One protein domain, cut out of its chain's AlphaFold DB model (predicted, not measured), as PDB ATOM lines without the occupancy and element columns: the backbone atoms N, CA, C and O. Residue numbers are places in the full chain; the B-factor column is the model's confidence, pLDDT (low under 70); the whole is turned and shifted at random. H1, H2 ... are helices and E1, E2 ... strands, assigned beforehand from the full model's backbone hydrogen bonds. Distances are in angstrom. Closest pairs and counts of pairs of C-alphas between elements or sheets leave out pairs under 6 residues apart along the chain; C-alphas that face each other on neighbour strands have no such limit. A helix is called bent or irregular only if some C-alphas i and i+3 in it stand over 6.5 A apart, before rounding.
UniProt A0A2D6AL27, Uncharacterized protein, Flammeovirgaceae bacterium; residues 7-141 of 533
ATOM      1  N   GLU A   7     -20.439  36.278  11.342       89.75
ATOM      2  CA  GLU A   7     -20.841  35.171  10.476       89.75
ATOM      3  C   GLU A   7     -22.346  34.934  10.602       89.75
ATOM      4  O   GLU A   7     -23.040  34.997   9.603       89.75
ATOM      5  N   ASP A   8     -22.875  34.862  11.828       89.12
ATOM      6  CA  ASP A   8     -24.315  34.658  12.043       89.12
ATOM      7  C   ASP A   8     -25.179  35.783  11.432       89.12
ATOM      8  O   ASP A   8     -26.322  35.565  11.032       89.12
ATOM      9  N   ILE A   9     -24.650  37.013  11.370       89.12
ATOM     10  CA  ILE A   9     -25.314  38.151  10.711       89.12
ATOM     11  C   ILE A   9     -25.258  38.001   9.188       89.12
ATOM     12  O   ILE A   9     -26.259  38.263   8.525       89.12
ATOM     13  N   ALA A  10     -24.106  37.604   8.641       88.00
ATOM     14  CA  ALA A  10     -23.938  37.383   7.209       88.00
ATOM     15  C   ALA A  10     -24.839  36.237   6.725       88.00
ATOM     16  O   ALA A  10     -25.617  36.454   5.800       88.00
ATOM     17  N   ASP A  11     -24.837  35.105   7.435       87.88
ATOM     18  CA  ASP A  11     -25.719  33.958   7.200       87.88
ATOM     19  C   ASP A  11     -27.184  34.400   7.174       87.88
ATOM     20  O   ASP A  11     -27.928  34.112   6.236       87.88
ATOM     21  N   ARG A  12     -27.604  35.194   8.170       90.00
ATOM     22  CA  ARG A  12     -28.986  35.674   8.253       90.00
ATOM     23  C   ARG A  12     -29.380  36.575   7.080       90.00
ATOM     24  O   ARG A  12     -30.521  36.515   6.625       90.00
ATOM     25  N   ILE A  13     -28.476  37.433   6.610       88.00
ATOM     26  CA  ILE A  13     -28.728  38.294   5.447       88.00
ATOM     27  C   ILE A  13     -28.816  37.442   4.173       88.00
ATOM     28  O   ILE A  13     -29.742  37.641   3.385       88.00
ATOM     29  N   THR A  14     -27.922  36.462   4.003       86.19
ATOM     30  CA  THR A  14     -27.954  35.499   2.893       86.19
ATOM     31  C   THR A  14     -29.280  34.738   2.854       86.19
ATOM     32  O   THR A  14     -29.933  34.693   1.813       86.19
ATOM     33  N   GLU A  15     -29.721  34.187   3.990       87.31
ATOM     34  CA  GLU A  15     -31.003  33.483   4.117       87.31
ATOM     35  C   GLU A  15     -32.177  34.349   3.658       87.31
ATOM     36  O   GLU A  15     -33.004  33.904   2.865       87.31
ATOM     37  N   LEU A  16     -32.238  35.599   4.123       87.75
ATOM     38  CA  LEU A  16     -33.311  36.524   3.767       87.75
ATOM     39  C   LEU A  16     -33.300  36.877   2.274       87.75
ATOM     40  O   LEU A  16     -34.362  36.997   1.662       87.75
ATOM     41  N   LEU A  17     -32.121  37.023   1.663       83.81
ATOM     42  CA  LEU A  17     -32.007  37.253   0.220       83.81
ATOM     43  C   LEU A  17     -32.549  36.062  -0.586       83.81
ATOM     44  O   LEU A  17     -33.207  36.276  -1.603       83.81
ATOM     45  N   ILE A  18     -32.330  34.831  -0.114       83.00
ATOM     46  CA  ILE A  18     -32.865  33.606  -0.734       83.00
ATOM     47  C   ILE A  18     -34.375  33.503  -0.535       83.00
ATOM     48  O   ILE A  18     -35.108  33.229  -1.483       83.00
ATOM     49  N   GLU A  19     -34.853  33.735   0.688       85.75
ATOM     50  CA  GLU A  19     -36.270  33.632   1.047       85.75
ATOM     51  C   GLU A  19     -37.130  34.589   0.203       85.75
ATOM     52  O   GLU A  19     -38.247  34.256  -0.197       85.75
ATOM     53  N   HIS A  20     -36.565  35.747  -0.150       81.88
ATOM     54  CA  HIS A  20     -37.185  36.738  -1.020       81.88
ATOM     55  C   HIS A  20     -36.715  36.680  -2.488       81.88
ATOM     56  O   HIS A  20     -37.105  37.547  -3.270       81.88
ATOM     57  N   PHE A  21     -35.931  35.674  -2.900       79.06
ATOM     58  CA  PHE A  21     -35.335  35.603  -4.244       79.06
ATOM     59  C   PHE A  21     -36.390  35.648  -5.364       79.06
ATOM     60  O   PHE A  21     -36.242  36.357  -6.358       79.06
ATOM     61  N   THR A  22     -37.509  34.949  -5.170       76.50
ATOM     62  CA  THR A  22     -38.629  34.901  -6.126       76.50
ATOM     63  C   THR A  22     -39.276  36.264  -6.369       76.50
ATOM     64  O   THR A  22     -39.737  36.515  -7.480       76.50
ATOM     65  N   ALA A  23     -39.259  37.168  -5.384       75.06
ATOM     66  CA  ALA A  23     -39.786  38.523  -5.539       75.06
ATOM     67  C   ALA A  23     -38.950  39.364  -6.519       75.06
ATOM     68  O   ALA A  23     -39.475  40.283  -7.140       75.06
ATOM     69  N   TYR A  24     -37.667  39.038  -6.703       71.88
ATOM     70  CA  TYR A  24     -36.814  39.702  -7.689       71.88
ATOM     71  C   TYR A  24     -37.051  39.202  -9.116       71.88
ATOM     72  O   TYR A  24     -36.939  39.988 -10.056       71.88
ATOM     73  N   GLY A  25     -37.453  37.937  -9.281       66.00
ATOM     74  CA  GLY A  25     -37.805  37.367 -10.588       66.00
ATOM     75  C   GLY A  25     -39.021  38.034 -11.248       66.00
ATOM     76  O   GLY A  25     -39.181  37.951 -12.463       66.00
ATOM     77  N   GLU A  26     -39.863  38.740 -10.480       66.25
ATOM     78  CA  GLU A  26     -40.951  39.567 -11.029       66.25
ATOM     79  C   GLU A  26     -40.448  40.867 -11.691       66.25
ATOM     80  O   GLU A  26     -41.137  41.416 -12.553       66.25
ATOM     81  N   TYR A  27     -39.252  41.350 -11.327       65.06
ATOM     82  CA  TYR A  27     -38.631  42.561 -11.884       65.06
ATOM     83  C   TYR A  27     -37.657  42.282 -13.013       65.06
ATOM     84  O   TYR A  27     -37.625  43.021 -13.997       65.06
ATOM     85  N   ASP A  28     -36.838  41.250 -12.830       69.12
ATOM     86  CA  ASP A  28     -35.815  40.852 -13.778       69.12
ATOM     87  C   ASP A  28     -35.929  39.340 -14.009       69.12
ATOM     88  O   ASP A  28     -35.367  38.546 -13.250       69.12
ATOM     89  N   PRO A  29     -36.707  38.916 -15.019       68.12
ATOM     90  CA  PRO A  29     -36.909  37.501 -15.306       68.12
ATOM     91  C   PRO A  29     -35.631  36.807 -15.796       68.12
ATOM     92  O   PRO A  29     -35.581  35.578 -15.794       68.12
ATOM     93  N   ASP A  30     -34.605  37.568 -16.196       70.00
ATOM     94  CA  ASP A  30     -33.304  37.035 -16.603       70.00
ATOM     95  C   ASP A  30     -32.378  36.790 -15.391       70.00
ATOM     96  O   ASP A  30     -31.286  36.228 -15.530       70.00
ATOM     97  N   LEU A  31     -32.812  37.175 -14.187       71.88
ATOM     98  CA  LEU A  31     -32.053  37.045 -12.953       71.88
ATOM     99  C   LEU A  31     -32.279  35.682 -12.282       71.88
ATOM    100  O   LEU A  31     -33.108  35.510 -11.390       71.88
ATOM    101  N   THR A  32     -31.499  34.691 -12.700       74.94
ATOM    102  CA  THR A  32     -31.477  33.342 -12.116       74.94
ATOM    103  C   THR A  32     -30.371  33.193 -11.064       74.94
ATOM    104  O   THR A  32     -29.416  33.967 -11.047       74.94
ATOM    105  N   LEU A  33     -30.417  32.167 -10.200       74.69
ATOM    106  CA  LEU A  33     -29.313  31.883  -9.253       74.69
ATOM    107  C   LEU A  33     -27.961  31.707  -9.971       74.69
ATOM    108  O   LEU A  33     -26.919  32.126  -9.470       74.69
ATOM    109  N   SER A  34     -27.983  31.150 -11.187       73.94
ATOM    110  CA  SER A  34     -26.797  31.008 -12.041       73.94
ATOM    111  C   SER A  34     -26.153  32.340 -12.434       73.94
ATOM    112  O   SER A  34     -24.951  32.368 -12.695       73.94
ATOM    113  N   TYR A  35     -26.902  33.446 -12.413       76.19
ATOM    114  CA  TYR A  35     -26.387  34.787 -12.684       76.19
ATOM    115  C   TYR A  35     -25.327  35.220 -11.661       76.19
ATOM    116  O   TYR A  35     -24.362  35.894 -12.013       76.19
ATOM    117  N   PHE A  36     -25.475  34.792 -10.405       79.00
ATOM    118  CA  PHE A  36     -24.571  35.150  -9.309       79.00
ATOM    119  C   PHE A  36     -23.392  34.178  -9.162       79.00
ATOM    120  O   PHE A  36     -22.465  34.442  -8.396       79.00
ATOM    121  N   GLN A  37     -23.390  33.054  -9.892       85.00
ATOM    122  CA  GLN A  37     -22.357  32.025  -9.770       85.00
ATOM    123  C   GLN A  37     -20.984  32.552 -10.201       85.00
ATOM    124  O   GLN A  37     -20.830  33.171 -11.254       85.00
ATOM    125  N   LYS A  38     -19.957  32.263  -9.397       85.81
ATOM    126  CA  LYS A  38     -18.565  32.617  -9.697       85.81
ATOM    127  C   LYS A  38     -17.800  31.393 -10.182       85.81
ATOM    128  O   LYS A  38     -17.840  30.332  -9.564       85.81
ATOM    129  N   VAL A  39     -17.073  31.551 -11.279       85.69
ATOM    130  CA  VAL A  39     -16.286  30.492 -11.924       85.69
ATOM    131  C   VAL A  39     -14.845  30.938 -12.126       85.69
ATOM    132  O   VAL A  39     -14.535  32.131 -12.113       85.69
ATOM    133  N   VAL A  40     -13.949  29.973 -12.328       82.81
ATOM    134  CA  VAL A  40     -12.552  30.250 -12.685       82.81
ATOM    135  C   VAL A  40     -12.392  30.177 -14.203       82.81
ATOM    136  O   VAL A  40     -12.318  29.077 -14.750       82.81
ATOM    137  N   ARG A  41     -12.289  31.329 -14.880       83.12
ATOM    138  CA  ARG A  41     -11.918  31.414 -16.308       83.12
ATOM    139  C   ARG A  41     -10.569  32.110 -16.437       83.12
ATOM    140  O   ARG A  41     -10.273  33.039 -15.693       83.12
ATOM    141  N   ASP A  42      -9.710  31.600 -17.317       79.62
ATOM    142  CA  ASP A  42      -8.369  32.156 -17.569       79.62
ATOM    143  C   ASP A  42      -7.507  32.367 -16.302       79.62
ATOM    144  O   ASP A  42      -6.640  33.239 -16.239       79.62
ATOM    145  N   GLY A  43      -7.734  31.544 -15.269       78.12
ATOM    146  CA  GLY A  43      -7.026  31.623 -13.989       78.12
ATOM    147  C   GLY A  43      -7.480  32.756 -13.059       78.12
ATOM    148  O   GLY A  43      -6.813  33.000 -12.054       78.12
ATOM    149  N   GLN A  44      -8.593  33.430 -13.357       80.12
ATOM    150  CA  GLN A  44      -9.200  34.460 -12.511       80.12
ATOM    151  C   GLN A  44     -10.622  34.071 -12.098       80.12
ATOM    152  O   GLN A  44     -11.332  33.381 -12.829       80.12
ATOM    153  N   VAL A  45     -11.029  34.506 -10.902       81.94
ATOM    154  CA  VAL A  45     -12.414  34.367 -10.434       81.94
ATOM    155  C   VAL A  45     -13.250  35.457 -11.087       81.94
ATOM    156  O   VAL A  45     -12.921  36.637 -10.971       81.94
ATOM    157  N   GLN A  46     -14.332  35.067 -11.752       82.88
ATOM    158  CA  GLN A  46     -15.254  35.987 -12.412       82.88
ATOM    159  C   GLN A  46     -16.702  35.504 -12.298       82.88
ATOM    160  O   GLN A  46     -16.954  34.307 -12.155       82.88
ATOM    161  N   VAL A  47     -17.650  36.440 -12.363       77.38
ATOM    162  CA  VAL A  47     -19.089  36.142 -12.332       77.38
ATOM    163  C   VAL A  47     -19.520  35.560 -13.684       77.38
ATOM    164  O   VAL A  47     -19.109  36.049 -14.738       77.38
ATOM    165  N   ALA A  48     -20.332  34.508 -13.664       71.69
ATOM    166  CA  ALA A  48     -20.765  33.751 -14.833       71.69
ATOM    167  C   ALA A  48     -21.957  34.398 -15.573       71.69
ATOM    168  O   ALA A  48     -22.789  33.689 -16.124       71.69
ATOM    169  N   THR A  49     -22.063  35.732 -15.599       66.56
ATOM    170  CA  THR A  49     -23.244  36.448 -16.126       66.56
ATOM    171  C   THR A  49     -23.457  36.272 -17.632       66.56
ATOM    172  O   THR A  49     -24.587  36.119 -18.084       66.56
ATOM    173  N   SER A  50     -22.395  36.292 -18.443       64.75
ATOM    174  CA  SER A  50     -22.496  36.008 -19.880       64.75
ATOM    175  C   SER A  50     -21.139  35.585 -20.470       64.75
ATOM    176  O   SER A  50     -20.210  36.397 -20.488       64.75
ATOM    177  N   PRO A  51     -20.980  34.338 -20.955       68.38
ATOM    178  CA  PRO A  51     -21.977  33.265 -20.962       68.38
ATOM    179  C   PRO A  51     -22.251  32.701 -19.549       68.38
ATOM    180  O   PRO A  51     -21.326  32.734 -18.720       68.38
ATOM    181  N   PRO A  52     -23.470  32.160 -19.310       72.25
ATOM    182  CA  PRO A  52     -23.825  31.402 -18.107       72.25
ATOM    183  C   PRO A  52     -22.795  30.325 -17.772       72.25
ATOM    184  O   PRO A  52     -22.057  29.870 -18.652       72.25
ATOM    185  N   ARG A  53     -22.758  29.893 -16.507       75.31
ATOM    186  CA  ARG A  53     -21.923  28.760 -16.100       75.31
ATOM    187  C   ARG A  53     -22.311  27.512 -16.900       75.31
ATOM    188  O   ARG A  53     -23.487  27.163 -16.956       75.31
ATOM    189  N   THR A  54     -21.321  26.822 -17.460       72.62
ATOM    190  CA  THR A  54     -21.501  25.480 -18.044       72.62
ATOM    191  C   THR A  54     -21.093  24.391 -17.046       72.62
ATOM    192  O   THR A  54     -20.289  24.650 -16.148       72.62
ATOM    193  N   ASP A  55     -21.584  23.161 -17.218       69.31
ATOM    194  CA  ASP A  55     -21.327  22.046 -16.286       69.31
ATOM    195  C   ASP A  55     -19.837  21.714 -16.106       69.31
ATOM    196  O   ASP A  55     -19.411  21.318 -15.020       69.31
ATOM    197  N   ASP A  56     -19.023  21.958 -17.134       74.88
ATOM    198  CA  ASP A  56     -17.576  21.716 -17.118       74.88
ATOM    199  C   ASP A  56     -16.784  22.755 -16.295       74.88
ATOM    200  O   ASP A  56     -15.578  22.603 -16.064       74.88
ATOM    201  N   GLU A  57     -17.435  23.832 -15.842       78.31
ATOM    202  CA  GLU A  57     -16.789  24.910 -15.101       78.31
ATOM    203  C   GLU A  57     -16.821  24.675 -13.593       78.31
ATOM    204  O   GLU A  57     -17.857  24.394 -12.977       78.31
ATOM    205  N   ARG A  58     -15.653  24.870 -12.976       80.50
ATOM    206  CA  ARG A  58     -15.492  24.788 -11.524       80.50
ATOM    207  C   ARG A  58     -16.150  25.995 -10.863       80.50
ATOM    208  O   ARG A  58     -15.698  27.125 -11.059       80.50
ATOM    209  N   LEU A  59     -17.184  25.724 -10.068       83.75
ATOM    210  CA  LEU A  59     -17.835  26.705  -9.206       83.75
ATOM    211  C   LEU A  59     -16.902  27.088  -8.050       83.75
ATOM    212  O   LEU A  59     -16.254  26.228  -7.447       83.75
ATOM    213  N   VAL A  60     -16.829  28.380  -7.754       83.88
ATOM    214  CA  VAL A  60     -16.085  28.911  -6.612       83.88
ATOM    215  C   VAL A  60     -16.994  28.895  -5.390       83.88
ATOM    216  O   VAL A  60     -18.044  29.528  -5.388       83.88
ATOM    217  N   LEU A  61     -16.557  28.184  -4.353       84.19
ATOM    218  CA  LEU A  61     -17.206  28.144  -3.046       84.19
ATOM    219  C   LEU A  61     -16.326  28.858  -2.025       84.19
ATOM    220  O   LEU A  61     -15.098  28.717  -2.039       84.19
ATOM    221  N   TYR A  62     -16.956  29.610  -1.135       83.12
ATOM    222  CA  TYR A  62     -16.290  30.294  -0.042       83.12
ATOM    223  C   TYR A  62     -16.457  29.484   1.240       83.12
ATOM    224  O   TYR A  62     -17.456  28.813   1.462       83.12
ATOM    225  N   GLN A  63     -15.436  29.524   2.096       82.88
ATOM    226  CA  GLN A  63     -15.444  28.787   3.361       82.88
ATOM    227  C   GLN A  63     -16.447  29.366   4.380       82.88
ATOM    228  O   GLN A  63     -16.764  28.702   5.362       82.88
ATOM    229  N   SER A  64     -16.867  30.617   4.185       85.88
ATOM    230  CA  SER A  64     -17.721  31.370   5.100       85.88
ATOM    231  C   SER A  64     -18.464  32.462   4.318       85.88
ATOM    232  O   SER A  64     -17.949  32.959   3.308       85.88
ATOM    233  N   ASP A  65     -19.643  32.852   4.787       83.69
ATOM    234  CA  ASP A  65     -20.516  33.852   4.173       83.69
ATOM    235  C   ASP A  65     -19.888  35.248   4.200       83.69
ATOM    236  O   ASP A  65     -20.020  36.036   3.258       83.69
ATOM    237  N   VAL A  66     -19.117  35.538   5.250       85.50
ATOM    238  CA  VAL A  66     -18.309  36.760   5.345       85.50
ATOM    239  C   VAL A  66     -17.222  36.785   4.276       85.50
ATOM    240  O   VAL A  66     -16.901  37.843   3.737       85.50
ATOM    241  N   LYS A  67     -16.638  35.625   3.954       84.88
ATOM    242  CA  LYS A  67     -15.614  35.522   2.910       84.88
ATOM    243  C   LYS A  67     -16.185  35.621   1.502       84.88
ATOM    244  O   LYS A  67     -15.482  36.133   0.633       84.88
ATOM    245  N   GLY A  68     -17.426  35.188   1.289       82.75
ATOM    246  CA  GLY A  68     -18.133  35.386   0.025       82.75
ATOM    247  C   GLY A  68     -18.383  36.858  -0.298       82.75
ATOM    248  O   GLY A  68     -18.213  37.251  -1.450       82.75
ATOM    249  N   ASN A  69     -18.661  37.680   0.722       83.56
ATOM    250  CA  ASN A  69     -18.983  39.108   0.586       83.56
ATOM    251  C   ASN A  69     -17.921  40.025   1.212       83.56
ATOM    252  O   ASN A  69     -18.240  41.011   1.876       83.56
ATOM    253  N   GLU A  70     -16.634  39.727   1.019       83.81
ATOM    254  CA  GLU A  70     -15.550  40.539   1.600       83.81
ATOM    255  C   GLU A  70     -15.575  42.004   1.110       83.81
ATOM    256  O   GLU A  70     -15.121  42.901   1.822       83.81
ATOM    257  N   ALA A  71     -16.161  42.264  -0.065       82.31
ATOM    258  CA  ALA A  71     -16.404  43.613  -0.580       82.31
ATOM    259  C   ALA A  71     -17.381  44.430   0.292       82.31
ATOM    260  O   ALA A  71     -17.265  45.654   0.355       82.31
ATOM    261  N   ASP A  72     -18.264  43.752   1.028       83.44
ATOM    262  CA  ASP A  72     -19.354  44.344   1.813       83.44
ATOM    263  C   ASP A  72     -19.073  44.288   3.327       83.44
ATOM    264  O   ASP A  72     -19.954  44.488   4.173       83.44
ATOM    265  N   ILE A  73     -17.811  44.033   3.693       84.88
ATOM    266  CA  ILE A  73     -17.373  43.874   5.083       84.88
ATOM    267  C   ILE A  73     -17.608  45.133   5.925       84.88
ATOM    268  O   ILE A  73     -17.865  45.042   7.127       84.88
ATOM    269  N   ASP A  74     -17.553  46.318   5.316       86.94
ATOM    270  CA  ASP A  74     -17.779  47.590   6.008       86.94
ATOM    271  C   ASP A  74     -19.232  47.732   6.467       86.94
ATOM    272  O   ASP A  74     -19.480  48.174   7.594       86.94
ATOM    273  N   LEU A  75     -20.185  47.270   5.650       84.81
ATOM    274  CA  LEU A  75     -21.591  47.188   6.032       84.81
ATOM    275  C   LEU A  75     -21.786  46.172   7.165       84.81
ATOM    276  O   LEU A  75     -22.487  46.472   8.134       84.81
ATOM    277  N   LEU A  76     -21.095  45.024   7.118       88.00
ATOM    278  CA  LEU A  76     -21.140  44.044   8.212       88.00
ATOM    279  C   LEU A  76     -20.671  44.644   9.525       88.00
ATOM    280  O   LEU A  76     -21.272  44.451  10.579       88.00
ATOM    281  N   ASN A  77     -19.543  45.349   9.455       88.75
ATOM    282  CA  ASN A  77     -18.918  45.974  10.602       88.75
ATOM    283  C   ASN A  77     -19.837  47.047  11.174       88.75
ATOM    284  O   ASN A  77     -19.966  47.134  12.393       88.75
ATOM    285  N   PHE A  78     -20.497  47.830  10.320       87.88
ATOM    286  CA  PHE A  78     -21.496  48.799  10.745       87.88
ATOM    287  C   PHE A  78     -22.662  48.119  11.473       87.88
ATOM    288  O   PHE A  78     -22.967  48.509  12.600       87.88
ATOM    289  N   ILE A  79     -23.263  47.081  10.886       88.44
ATOM    290  CA  ILE A  79     -24.400  46.373  11.489       88.44
ATOM    291  C   ILE A  79     -23.985  45.740  12.823       88.44
ATOM    292  O   ILE A  79     -24.604  45.978  13.859       88.44
ATOM    293  N   TYR A  80     -22.881  44.996  12.831       88.56
ATOM    294  CA  TYR A  80     -22.370  44.347  14.031       88.56
ATOM    295  C   TYR A  80     -22.090  45.357  15.150       88.56
ATOM    296  O   TYR A  80     -22.593  45.202  16.260       88.56
ATOM    297  N   ASN A  81     -21.344  46.427  14.862       87.56
ATOM    298  CA  ASN A  81     -20.917  47.383  15.884       87.56
ATOM    299  C   ASN A  81     -22.068  48.217  16.463       87.56
ATOM    300  O   ASN A  81     -22.001  48.588  17.631       87.56
ATOM    301  N   ASN A  82     -23.094  48.537  15.668       86.38
ATOM    302  CA  ASN A  82     -24.188  49.401  16.120       86.38
ATOM    303  C   ASN A  82     -25.346  48.626  16.763       86.38
ATOM    304  O   ASN A  82     -26.028  49.183  17.620       86.38
ATOM    305  N   TYR A  83     -25.550  47.358  16.390       86.44
ATOM    306  CA  TYR A  83     -26.736  46.596  16.802       86.44
ATOM    307  C   TYR A  83     -26.424  45.330  17.619       86.44
ATOM    308  O   TYR A  83     -27.308  44.838  18.328       86.44
ATOM    309  N   PHE A  84     -25.187  44.810  17.563       85.69
ATOM    310  CA  PHE A  84     -24.849  43.483  18.104       85.69
ATOM    311  C   PHE A  84     -23.587  43.414  19.001       85.69
ATOM    312  O   PHE A  84     -23.462  42.455  19.755       85.69
ATOM    313  N   ALA A  85     -22.676  44.396  18.985       79.19
ATOM    314  CA  ALA A  85     -21.352  44.333  19.637       79.19
ATOM    315  C   ALA A  85     -21.293  44.601  21.177       79.19
ATOM    316  O   ALA A  85     -20.328  45.211  21.632       79.19
ATOM    317  N   ASP A  86     -22.259  44.097  21.970       70.69
ATOM    318  CA  ASP A  86     -22.359  44.132  23.466       70.69
ATOM    319  C   ASP A  86     -22.717  45.496  24.133       70.69
ATOM    320  O   ASP A  86     -22.537  46.560  23.553       70.69
ATOM    321  N   ASP A  87     -23.298  45.636  25.345       54.47
ATOM    322  CA  ASP A  87     -23.306  44.794  26.566       54.47
ATOM    323  C   ASP A  87     -24.612  44.947  27.411       54.47
ATOM    324  O   ASP A  87     -24.655  44.602  28.591       54.47
ATOM    325  N   ASN A  88     -25.693  45.543  26.877       51.78
ATOM    326  CA  ASN A  88     -26.936  45.745  27.658       51.78
ATOM    327  C   ASN A  88     -28.262  45.748  26.876       51.78
ATOM    328  O   ASN A  88     -29.287  45.983  27.505       51.78
ATOM    329  N   ASN A  89     -28.264  45.520  25.555       59.03
ATOM    330  CA  ASN A  89     -29.477  45.352  24.724       59.03
ATOM    331  C   ASN A  89     -29.114  44.991  23.264       59.03
ATOM    332  O   ASN A  89     -29.658  45.567  22.325       59.03
ATOM    333  N   GLY A  90     -28.158  44.077  23.053       73.88
ATOM    334  CA  GLY A  90     -27.901  43.559  21.703       73.88
ATOM    335  C   GLY A  90     -29.177  42.943  21.126       73.88
ATOM    336  O   GLY A  90     -29.914  42.257  21.843       73.88
ATOM    337  N   LEU A  91     -29.472  43.228  19.858       82.94
ATOM    338  CA  LEU A  91     -30.649  42.667  19.204       82.94
ATOM    339  C   LEU A  91     -30.457  41.163  18.960       82.94
ATOM    340  O   LEU A  91     -29.339  40.665  18.855       82.94
ATOM    341  N   ALA A  92     -31.558  40.421  18.860       87.44
ATOM    342  CA  ALA A  92     -31.517  39.053  18.349       87.44
ATOM    343  C   ALA A  92     -31.390  39.070  16.814       87.44
ATOM    344  O   ALA A  92     -31.854  40.014  16.179       87.44
ATOM    345  N   LEU A  93     -30.854  38.005  16.204       87.44
ATOM    346  CA  LEU A  93     -30.778  37.864  14.736       87.44
ATOM    347  C   LEU A  93     -32.141  38.027  14.044       87.44
ATOM    348  O   LEU A  93     -32.215  38.529  12.928       87.44
ATOM    349  N   SER A  94     -33.236  37.678  14.728       87.44
ATOM    350  CA  SER A  94     -34.609  37.873  14.239       87.44
ATOM    351  C   SER A  94     -35.005  39.342  14.043       87.44
ATOM    352  O   SER A  94     -36.053  39.612  13.463       87.44
ATOM    353  N   ALA A  95     -34.222  40.287  14.570       88.50
ATOM    354  CA  ALA A  95     -34.417  41.715  14.346       88.50
ATOM    355  C   ALA A  95     -33.892  42.179  12.979       88.50
ATOM    356  O   ALA A  95     -34.172  43.312  12.599       88.50
ATOM    357  N   ILE A  96     -33.142  41.331  12.266       90.38
ATOM    358  CA  ILE A  96     -32.757  41.559  10.874       90.38
ATOM    359  C   ILE A  96     -33.897  41.059   9.991       90.38
ATOM    360  O   ILE A  96     -34.291  39.890  10.061       90.38
ATOM    361  N   GLN A  97     -34.427  41.954   9.170       89.81
ATOM    362  CA  GLN A  97     -35.503  41.682   8.230       89.81
ATOM    363  C   GLN A  97     -35.158  42.284   6.876       89.81
ATOM    364  O   GLN A  97     -34.515  43.330   6.795       89.81
ATOM    365  N   LEU A  98     -35.617  41.633   5.815       86.81
ATOM    366  CA  LEU A  98     -35.470  42.120   4.457       86.81
ATOM    367  C   LEU A  98     -36.854  42.424   3.903       86.81
ATOM    368  O   LEU A  98     -37.756  41.593   3.958       86.81
ATOM    369  N   TYR A  99     -37.018  43.626   3.377       83.31
ATOM    370  CA  TYR A  99     -38.197  43.995   2.621       83.31
ATOM    371  C   TYR A  99     -37.815  44.147   1.157       83.31
ATOM    372  O   TYR A  99     -36.908  44.909   0.819       83.31
ATOM    373  N   VAL A 100     -38.533  43.428   0.298       77.12
ATOM    374  CA  VAL A 100     -38.440  43.570  -1.151       77.12
ATOM    375  C   VAL A 100     -39.749  44.171  -1.631       77.12
ATOM    376  O   VAL A 100     -40.818  43.578  -1.461       77.12
ATOM    377  N   ASN A 101     -39.687  45.378  -2.186       70.69
ATOM    378  CA  ASN A 101     -40.845  45.964  -2.846       70.69
ATOM    379  C   ASN A 101     -41.098  45.154  -4.121       70.69
ATOM    380  O   ASN A 101     -40.152  44.968  -4.868       70.69
ATOM    381  N   GLY A 102     -42.327  44.691  -4.376       60.19
ATOM    382  CA  GLY A 102     -42.738  43.923  -5.570       60.19
ATOM    383  C   GLY A 102     -43.404  44.750  -6.685       60.19
ATOM    384  O   GLY A 102     -43.964  44.199  -7.624       60.19
ATOM    385  N   SER A 103     -43.463  46.081  -6.555       60.66
ATOM    386  CA  SER A 103     -44.135  46.958  -7.517       60.66
ATOM    387  C   SER A 103     -43.307  47.237  -8.788       60.66
ATOM    388  O   SER A 103     -42.296  47.926  -8.703       60.66
ATOM    389  N   PRO A 104     -43.784  46.875  -9.996       55.81
ATOM    390  CA  PRO A 104     -43.076  47.116 -11.261       55.81
ATOM    391  C   PRO A 104     -43.093  48.591 -11.721       55.81
ATOM    392  O   PRO A 104     -42.945  48.865 -12.910       55.81
ATOM    393  N   ASP A 105     -43.336  49.552 -10.819       61.28
ATOM    394  CA  ASP A 105     -43.417  50.978 -11.145       61.28
ATOM    395  C   ASP A 105     -42.010  51.563 -11.413       61.28
ATOM    396  O   ASP A 105     -41.212  51.700 -10.480       61.28
ATOM    397  N   PRO A 106     -41.704  51.995 -12.654       55.12
ATOM    398  CA  PRO A 106     -40.424  52.609 -13.014       55.12
ATOM    399  C   PRO A 106     -40.144  53.939 -12.289       55.12
ATOM    400  O   PRO A 106     -39.089  54.537 -12.468       55.12
ATOM    401  N   ALA A 107     -41.083  54.486 -11.515       56.94
ATOM    402  CA  ALA A 107     -40.836  55.672 -10.698       56.94
ATOM    403  C   ALA A 107     -40.133  55.357  -9.359       56.94
ATOM    404  O   ALA A 107     -39.675  56.287  -8.692       56.94
ATOM    405  N   ILE A 108     -40.029  54.076  -8.974       57.91
ATOM    406  CA  ILE A 108     -39.497  53.602  -7.683       57.91
ATOM    407  C   ILE A 108     -38.218  52.770  -7.906       57.91
ATOM    408  O   ILE A 108     -38.036  51.708  -7.326       57.91
ATOM    409  N   TYR A 109     -37.303  53.236  -8.767       52.16
ATOM    410  CA  TYR A 109     -36.012  52.553  -8.976       52.16
ATOM    411  C   TYR A 109     -35.087  52.600  -7.752       52.16
ATOM    412  O   TYR A 109     -34.148  51.820  -7.655       52.16
ATOM    413  N   ASN A 110     -35.364  53.477  -6.790       52.88
ATOM    414  CA  ASN A 110     -34.564  53.616  -5.583       52.88
ATOM    415  C   ASN A 110     -35.376  52.988  -4.440       52.88
ATOM    416  O   ASN A 110     -36.440  53.519  -4.121       52.88
ATOM    417  N   ASN A 111     -34.882  51.885  -3.859       57.44
ATOM    418  CA  ASN A 111     -35.463  51.095  -2.748       57.44
ATOM    419  C   ASN A 111     -36.218  49.810  -3.154       57.44
ATOM    420  O   ASN A 111     -37.292  49.518  -2.625       57.44
ATOM    421  N   ILE A 112     -35.649  49.013  -4.066       66.38
ATOM    422  CA  ILE A 112     -36.156  47.657  -4.358       66.38
ATOM    423  C   ILE A 112     -35.915  46.731  -3.155       66.38
ATOM    424  O   ILE A 112     -36.820  45.999  -2.758       66.38
ATOM    425  N   THR A 113     -34.730  46.818  -2.543       74.94
ATOM    426  CA  THR A 113     -34.344  46.036  -1.360       74.94
ATOM    427  C   THR A 113     -34.032  46.957  -0.192       74.94
ATOM    428  O   THR A 113     -33.158  47.820  -0.287       74.94
ATOM    429  N   THR A 114     -34.701  46.730   0.931       79.88
ATOM    430  CA  THR A 114     -34.474  47.461   2.175       79.88
ATOM    431  C   THR A 114     -34.145  46.478   3.287       79.88
ATOM    432  O   THR A 114     -34.923  45.564   3.559       79.88
ATOM    433  N   LEU A 115     -33.002  46.677   3.944       85.12
ATOM    434  CA  LEU A 115     -32.632  45.918   5.130       85.12
ATOM    435  C   LEU A 115     -33.099  46.690   6.363       85.12
ATOM    436  O   LEU A 115     -32.824  47.877   6.511       85.12
ATOM    437  N   ILE A 116     -33.815  46.019   7.253       87.50
ATOM    438  CA  ILE A 116     -34.302  46.591   8.505       87.50
ATOM    439  C   ILE A 116     -33.583  45.872   9.638       87.50
ATOM    440  O   ILE A 116     -33.563  44.640   9.676       87.50
ATOM    441  N   VAL A 117     -32.984  46.632  10.554       87.31
ATOM    442  CA  VAL A 117     -32.316  46.086  11.741       87.31
ATOM    443  C   VAL A 117     -32.901  46.762  12.974       87.31
ATOM    444  O   VAL A 117     -32.624  47.924  13.265       87.31
ATOM    445  N   GLY A 118     -33.754  46.035  13.697       86.12
ATOM    446  CA  GLY A 118     -34.560  46.625  14.766       86.12
ATOM    447  C   GLY A 118     -35.592  47.599  14.198       86.12
ATOM    448  O   GLY A 118     -36.457  47.185  13.432       86.12
ATOM    449  N   ASP A 119     -35.491  48.876  14.570       83.00
ATOM    450  CA  ASP A 119     -36.375  49.947  14.081       83.00
ATOM    451  C   ASP A 119     -35.720  50.817  12.987       83.00
ATOM    452  O   ASP A 119     -36.362  51.718  12.442       83.00
ATOM    453  N   ASP A 120     -34.448  50.560  12.663       84.69
ATOM    454  CA  ASP A 120     -33.688  51.354  11.702       84.69
ATOM    455  C   ASP A 120     -33.749  50.756  10.295       84.69
ATOM    456  O   ASP A 120     -33.688  49.540  10.095       84.69
ATOM    457  N   ILE A 121     -33.820  51.650   9.309       84.06
ATOM    458  CA  ILE A 121     -33.814  51.325   7.886       84.06
ATOM    459  C   ILE A 121     -32.403  51.535   7.338       84.06
ATOM    460  O   ILE A 121     -31.846  52.630   7.437       84.06
ATOM    461  N   ILE A 122     -31.851  50.488   6.733       80.81
ATOM    462  CA  ILE A 122     -30.566  50.488   6.045       80.81
ATOM    463  C   ILE A 122     -30.844  50.244   4.558       80.81
ATOM    464  O   ILE A 122     -31.234  49.148   4.147       80.81
ATOM    465  N   ASP A 123     -30.658  51.282   3.743       69.31
ATOM    466  CA  ASP A 123     -30.773  51.160   2.290       69.31
ATOM    467  C   ASP A 123     -29.564  50.382   1.751       69.31
ATOM    468  O   ASP A 123     -28.421  50.830   1.852       69.31
ATOM    469  N   VAL A 124     -29.828  49.195   1.200       70.56
ATOM    470  CA  VAL A 124     -28.810  48.245   0.711       70.56
ATOM    471  C   VAL A 124     -28.830  48.084  -0.812       70.56
ATOM    472  O   VAL A 124     -28.214  47.162  -1.340       70.56
ATOM    473  N   ASN A 125     -29.545  48.952  -1.533       65.94
ATOM    474  CA  ASN A 125     -29.732  48.839  -2.979       65.94
ATOM    475  C   ASN A 125     -29.683  50.212  -3.669       65.94
ATOM    476  O   ASN A 125     -30.129  51.212  -3.104       65.94
ATOM    477  N   ASN A 126     -29.170  50.238  -4.903       56.84
ATOM    478  CA  ASN A 126     -29.071  51.416  -5.762       56.84
ATOM    479  C   ASN A 126     -29.702  51.249  -7.169       56.84
ATOM    480  O   ASN A 126     -29.448  52.080  -8.039       56.84
ATOM    481  N   GLY A 127     -30.543  50.232  -7.396       54.88
ATOM    482  CA  GLY A 127     -31.348  50.093  -8.620       54.88
ATOM    483  C   GLY A 127     -31.577  48.675  -9.160       54.88
ATOM    484  O   GLY A 127     -32.442  48.508 -10.019       54.88
ATOM    485  N   SER A 128     -30.850  47.651  -8.693       61.56
ATOM    486  CA  SER A 128     -30.959  46.256  -9.169       61.56
ATOM    487  C   SER A 128     -30.471  45.264  -8.108       61.56
ATOM    488  O   SER A 128     -29.596  45.602  -7.319       61.56
ATOM    489  N   LEU A 129     -30.981  44.020  -8.114       64.00
ATOM    490  CA  LEU A 129     -30.450  42.946  -7.257       64.00
ATOM    491  C   LEU A 129     -28.986  42.608  -7.575       64.00
ATOM    492  O   LEU A 129     -28.328  42.059  -6.712       64.00
ATOM    493  N   SER A 130     -28.483  42.948  -8.768       61.69
ATOM    494  CA  SER A 130     -27.060  42.828  -9.143       61.69
ATOM    495  C   SER A 130     -26.150  43.906  -8.532       61.69
ATOM    496  O   SER A 130     -24.924  43.840  -8.655       61.69
ATOM    497  N   GLU A 131     -26.746  44.899  -7.874       66.62
ATOM    498  CA  GLU A 131     -26.066  45.987  -7.172       66.62
ATOM    499  C   GLU A 131     -26.365  45.961  -5.663       66.62
ATOM    500  O   GLU A 131     -26.033  46.909  -4.947       66.62
ATOM    501  N   THR A 132     -27.011  44.897  -5.175       69.31
ATOM    502  CA  THR A 132     -27.375  44.750  -3.766       69.31
ATOM    503  C   THR A 132     -26.183  44.209  -2.985       69.31
ATOM    504  O   THR A 132     -25.557  43.218  -3.364       69.31
ATOM    505  N   PHE A 133     -25.881  44.831  -1.847       70.25
ATOM    506  CA  PHE A 133     -24.876  44.297  -0.925       70.25
ATOM    507  C   PHE A 133     -25.257  42.865  -0.501       70.25
ATOM    508  O   PHE A 133     -26.433  42.580  -0.282       70.25
ATOM    509  N   TYR A 134     -24.276  41.980  -0.326       74.00
ATOM    510  CA  TYR A 134     -24.421  40.570   0.079       74.00
ATOM    511  C   TYR A 134     -24.901  39.565  -0.980       74.00
ATOM    512  O   TYR A 134     -25.130  38.391  -0.678       74.00
ATOM    513  N   GLN A 135     -25.016  39.975  -2.239       75.00
ATOM    514  CA  GLN A 135     -25.458  39.100  -3.330       75.00
ATOM    515  C   GLN A 135     -24.486  37.954  -3.678       75.00
ATOM    516  O   GLN A 135     -24.895  36.981  -4.310       75.00
ATOM    517  N   ASP A 136     -23.211  38.023  -3.278       78.25
ATOM    518  CA  ASP A 136     -22.191  37.064  -3.727       78.25
ATOM    519  C   ASP A 136     -22.374  35.658  -3.131       78.25
ATOM    520  O   ASP A 136     -21.939  34.673  -3.735       78.25
ATOM    521  N   ASN A 137     -23.064  35.532  -1.992       79.69
ATOM    522  CA  ASN A 137     -23.409  34.223  -1.431       79.69
ATOM    523  C   ASN A 137     -24.522  33.507  -2.205       79.69
ATOM    524  O   ASN A 137     -24.555  32.278  -2.203       79.69
ATOM    525  N   LEU A 138     -25.379  34.236  -2.936       79.19
ATOM    526  CA  LEU A 138     -26.419  33.629  -3.780       79.19
ATOM    527  C   LEU A 138     -25.810  32.747  -4.880       79.19
ATOM    528  O   LEU A 138     -26.383  31.726  -5.256       79.19
ATOM    529  N   GLY A 139     -24.603  33.088  -5.340       74.94
ATOM    530  CA  GLY A 139     -23.853  32.328  -6.336       74.94
ATOM    531  C   GLY A 139     -23.287  30.991  -5.857       74.94
ATOM    532  O   GLY A 139     -22.713  30.265  -6.665       74.94
ATOM    533  N   GLN A 140     -23.406  30.658  -4.570       78.56
ATOM    534  CA  GLN A 140     -22.928  29.384  -4.022       78.56
ATOM    535  C   GLN A 140     -24.009  28.293  -4.038       78.56
ATOM    536  O   GLN A 140     -23.703  27.115  -3.846       78.56
ATOM    537  N   PHE A 141     -25.263  28.665  -4.310       73.44
ATOM    538  CA  PHE A 141     -26.375  27.728  -4.392       73.44
ATOM    539  C   PHE A 141     -26.438  27.066  -5.768       73.44
ATOM    540  O   PHE A 141     -26.239  27.686  -6.819       73.44
TER     541      PHE A 141
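What this domain is: This is residues 7 to 141 of the 533 residues of an uncharacterized protein of Flammeovirgaceae bacterium (UniProt A0A2D6AL27). Look for a flat body with a three-stranded antiparallel sheet, E3 E4 E5, towards one end, helix H1 running over it along E3, and a small two-stranded hairpin, E1 and E2, towards the other end. Between them lies H6, near the middle of the domain, with the short helices H3 and H4 beside it. The printed part has 135 residues, with six named helices and five named strands in the order H1 H2 H3 E1 E2 H4 H5 E3 E4 E5 H6, and its class is mixed. It is compact, with a radius of gyration of the C-alphas of 15.8 A and spans of 51 by 38 by 20 A.

How they stand to each other: Begin at E3, residues 96 to 100, E4, residues 113 to 117, and E5, residues 120 to 123, a meander, each strand the antiparallel neighbour of the one before. Find N 97 and O 116 at 2.9 A, and N 122 and O 115 at 2.8 A, within hydrogen-bond range. H1, residues 7 to 19, and H5, residues 70 to 84, are on one face of this sheet, two layers. H1 lies over E3 at a height of 9.1 A over the sheet, along the strands at 27 degrees on the local plane; the closest C-alphas, of Leu 16 and Leu 98, are 6.0 A apart. H1 and H5 only just touch, with 3 pairs of C-alphas within 8 A, the closest Ala 10 and Leu 76 at 7.3 A. H2, residues 21 to 25, only grazes the sheet. H6, residues 135 to 140, touches H1, about perpendicular at 84 degrees, closest at the C-alphas of Thr 14 and Asn 137, 6.4 A. H3, residues 33 to 36, touches H6, closest at the C-alphas of Phe 36 and Gly 139, 4.2 A. H4, residues 65 to 68, touches H1, closest at the C-alphas of Ala 10 and Asp 65, 5.8 A. In the hairpin of E1, residues 38 to 41, and E2, residues 44 to 47, N 39 and O 46 are 2.9 A apart. Each O i to N i+4 pair is within hydrogen-bond range in H1, 9 of 11 in H5, 0 of 1 in H2 and 0 of 2 in H6, where O i to N i+3 pairs number 2 of 2 and 3 of 3; H3 and H4 are too short for an i+4 pair.

Where its parts are: Find C-alpha 7 at (-20.841, 35.171, 10.476); from there H1 runs 18.1 A. H5 is 19.2 A long and irregular, with C-alphas 71 and 74 7.8 A apart. E3 measures 13.5 A and E4 13.3 A. H6 ends at C-alpha 140, (-22.928, 29.384, -4.022).

The domain as a whole: The C-alphas farthest apart, of Asp 56 and Asn 88, are 51.7 A apart. The printed part has no cut. The long links are E2 to H4, H5 to E3, E3 to E4 and E5 to H6. The mean pLDDT of the printed part is 77.1; 32 residues are under 70, among them 102 to 112 and 125 to 132.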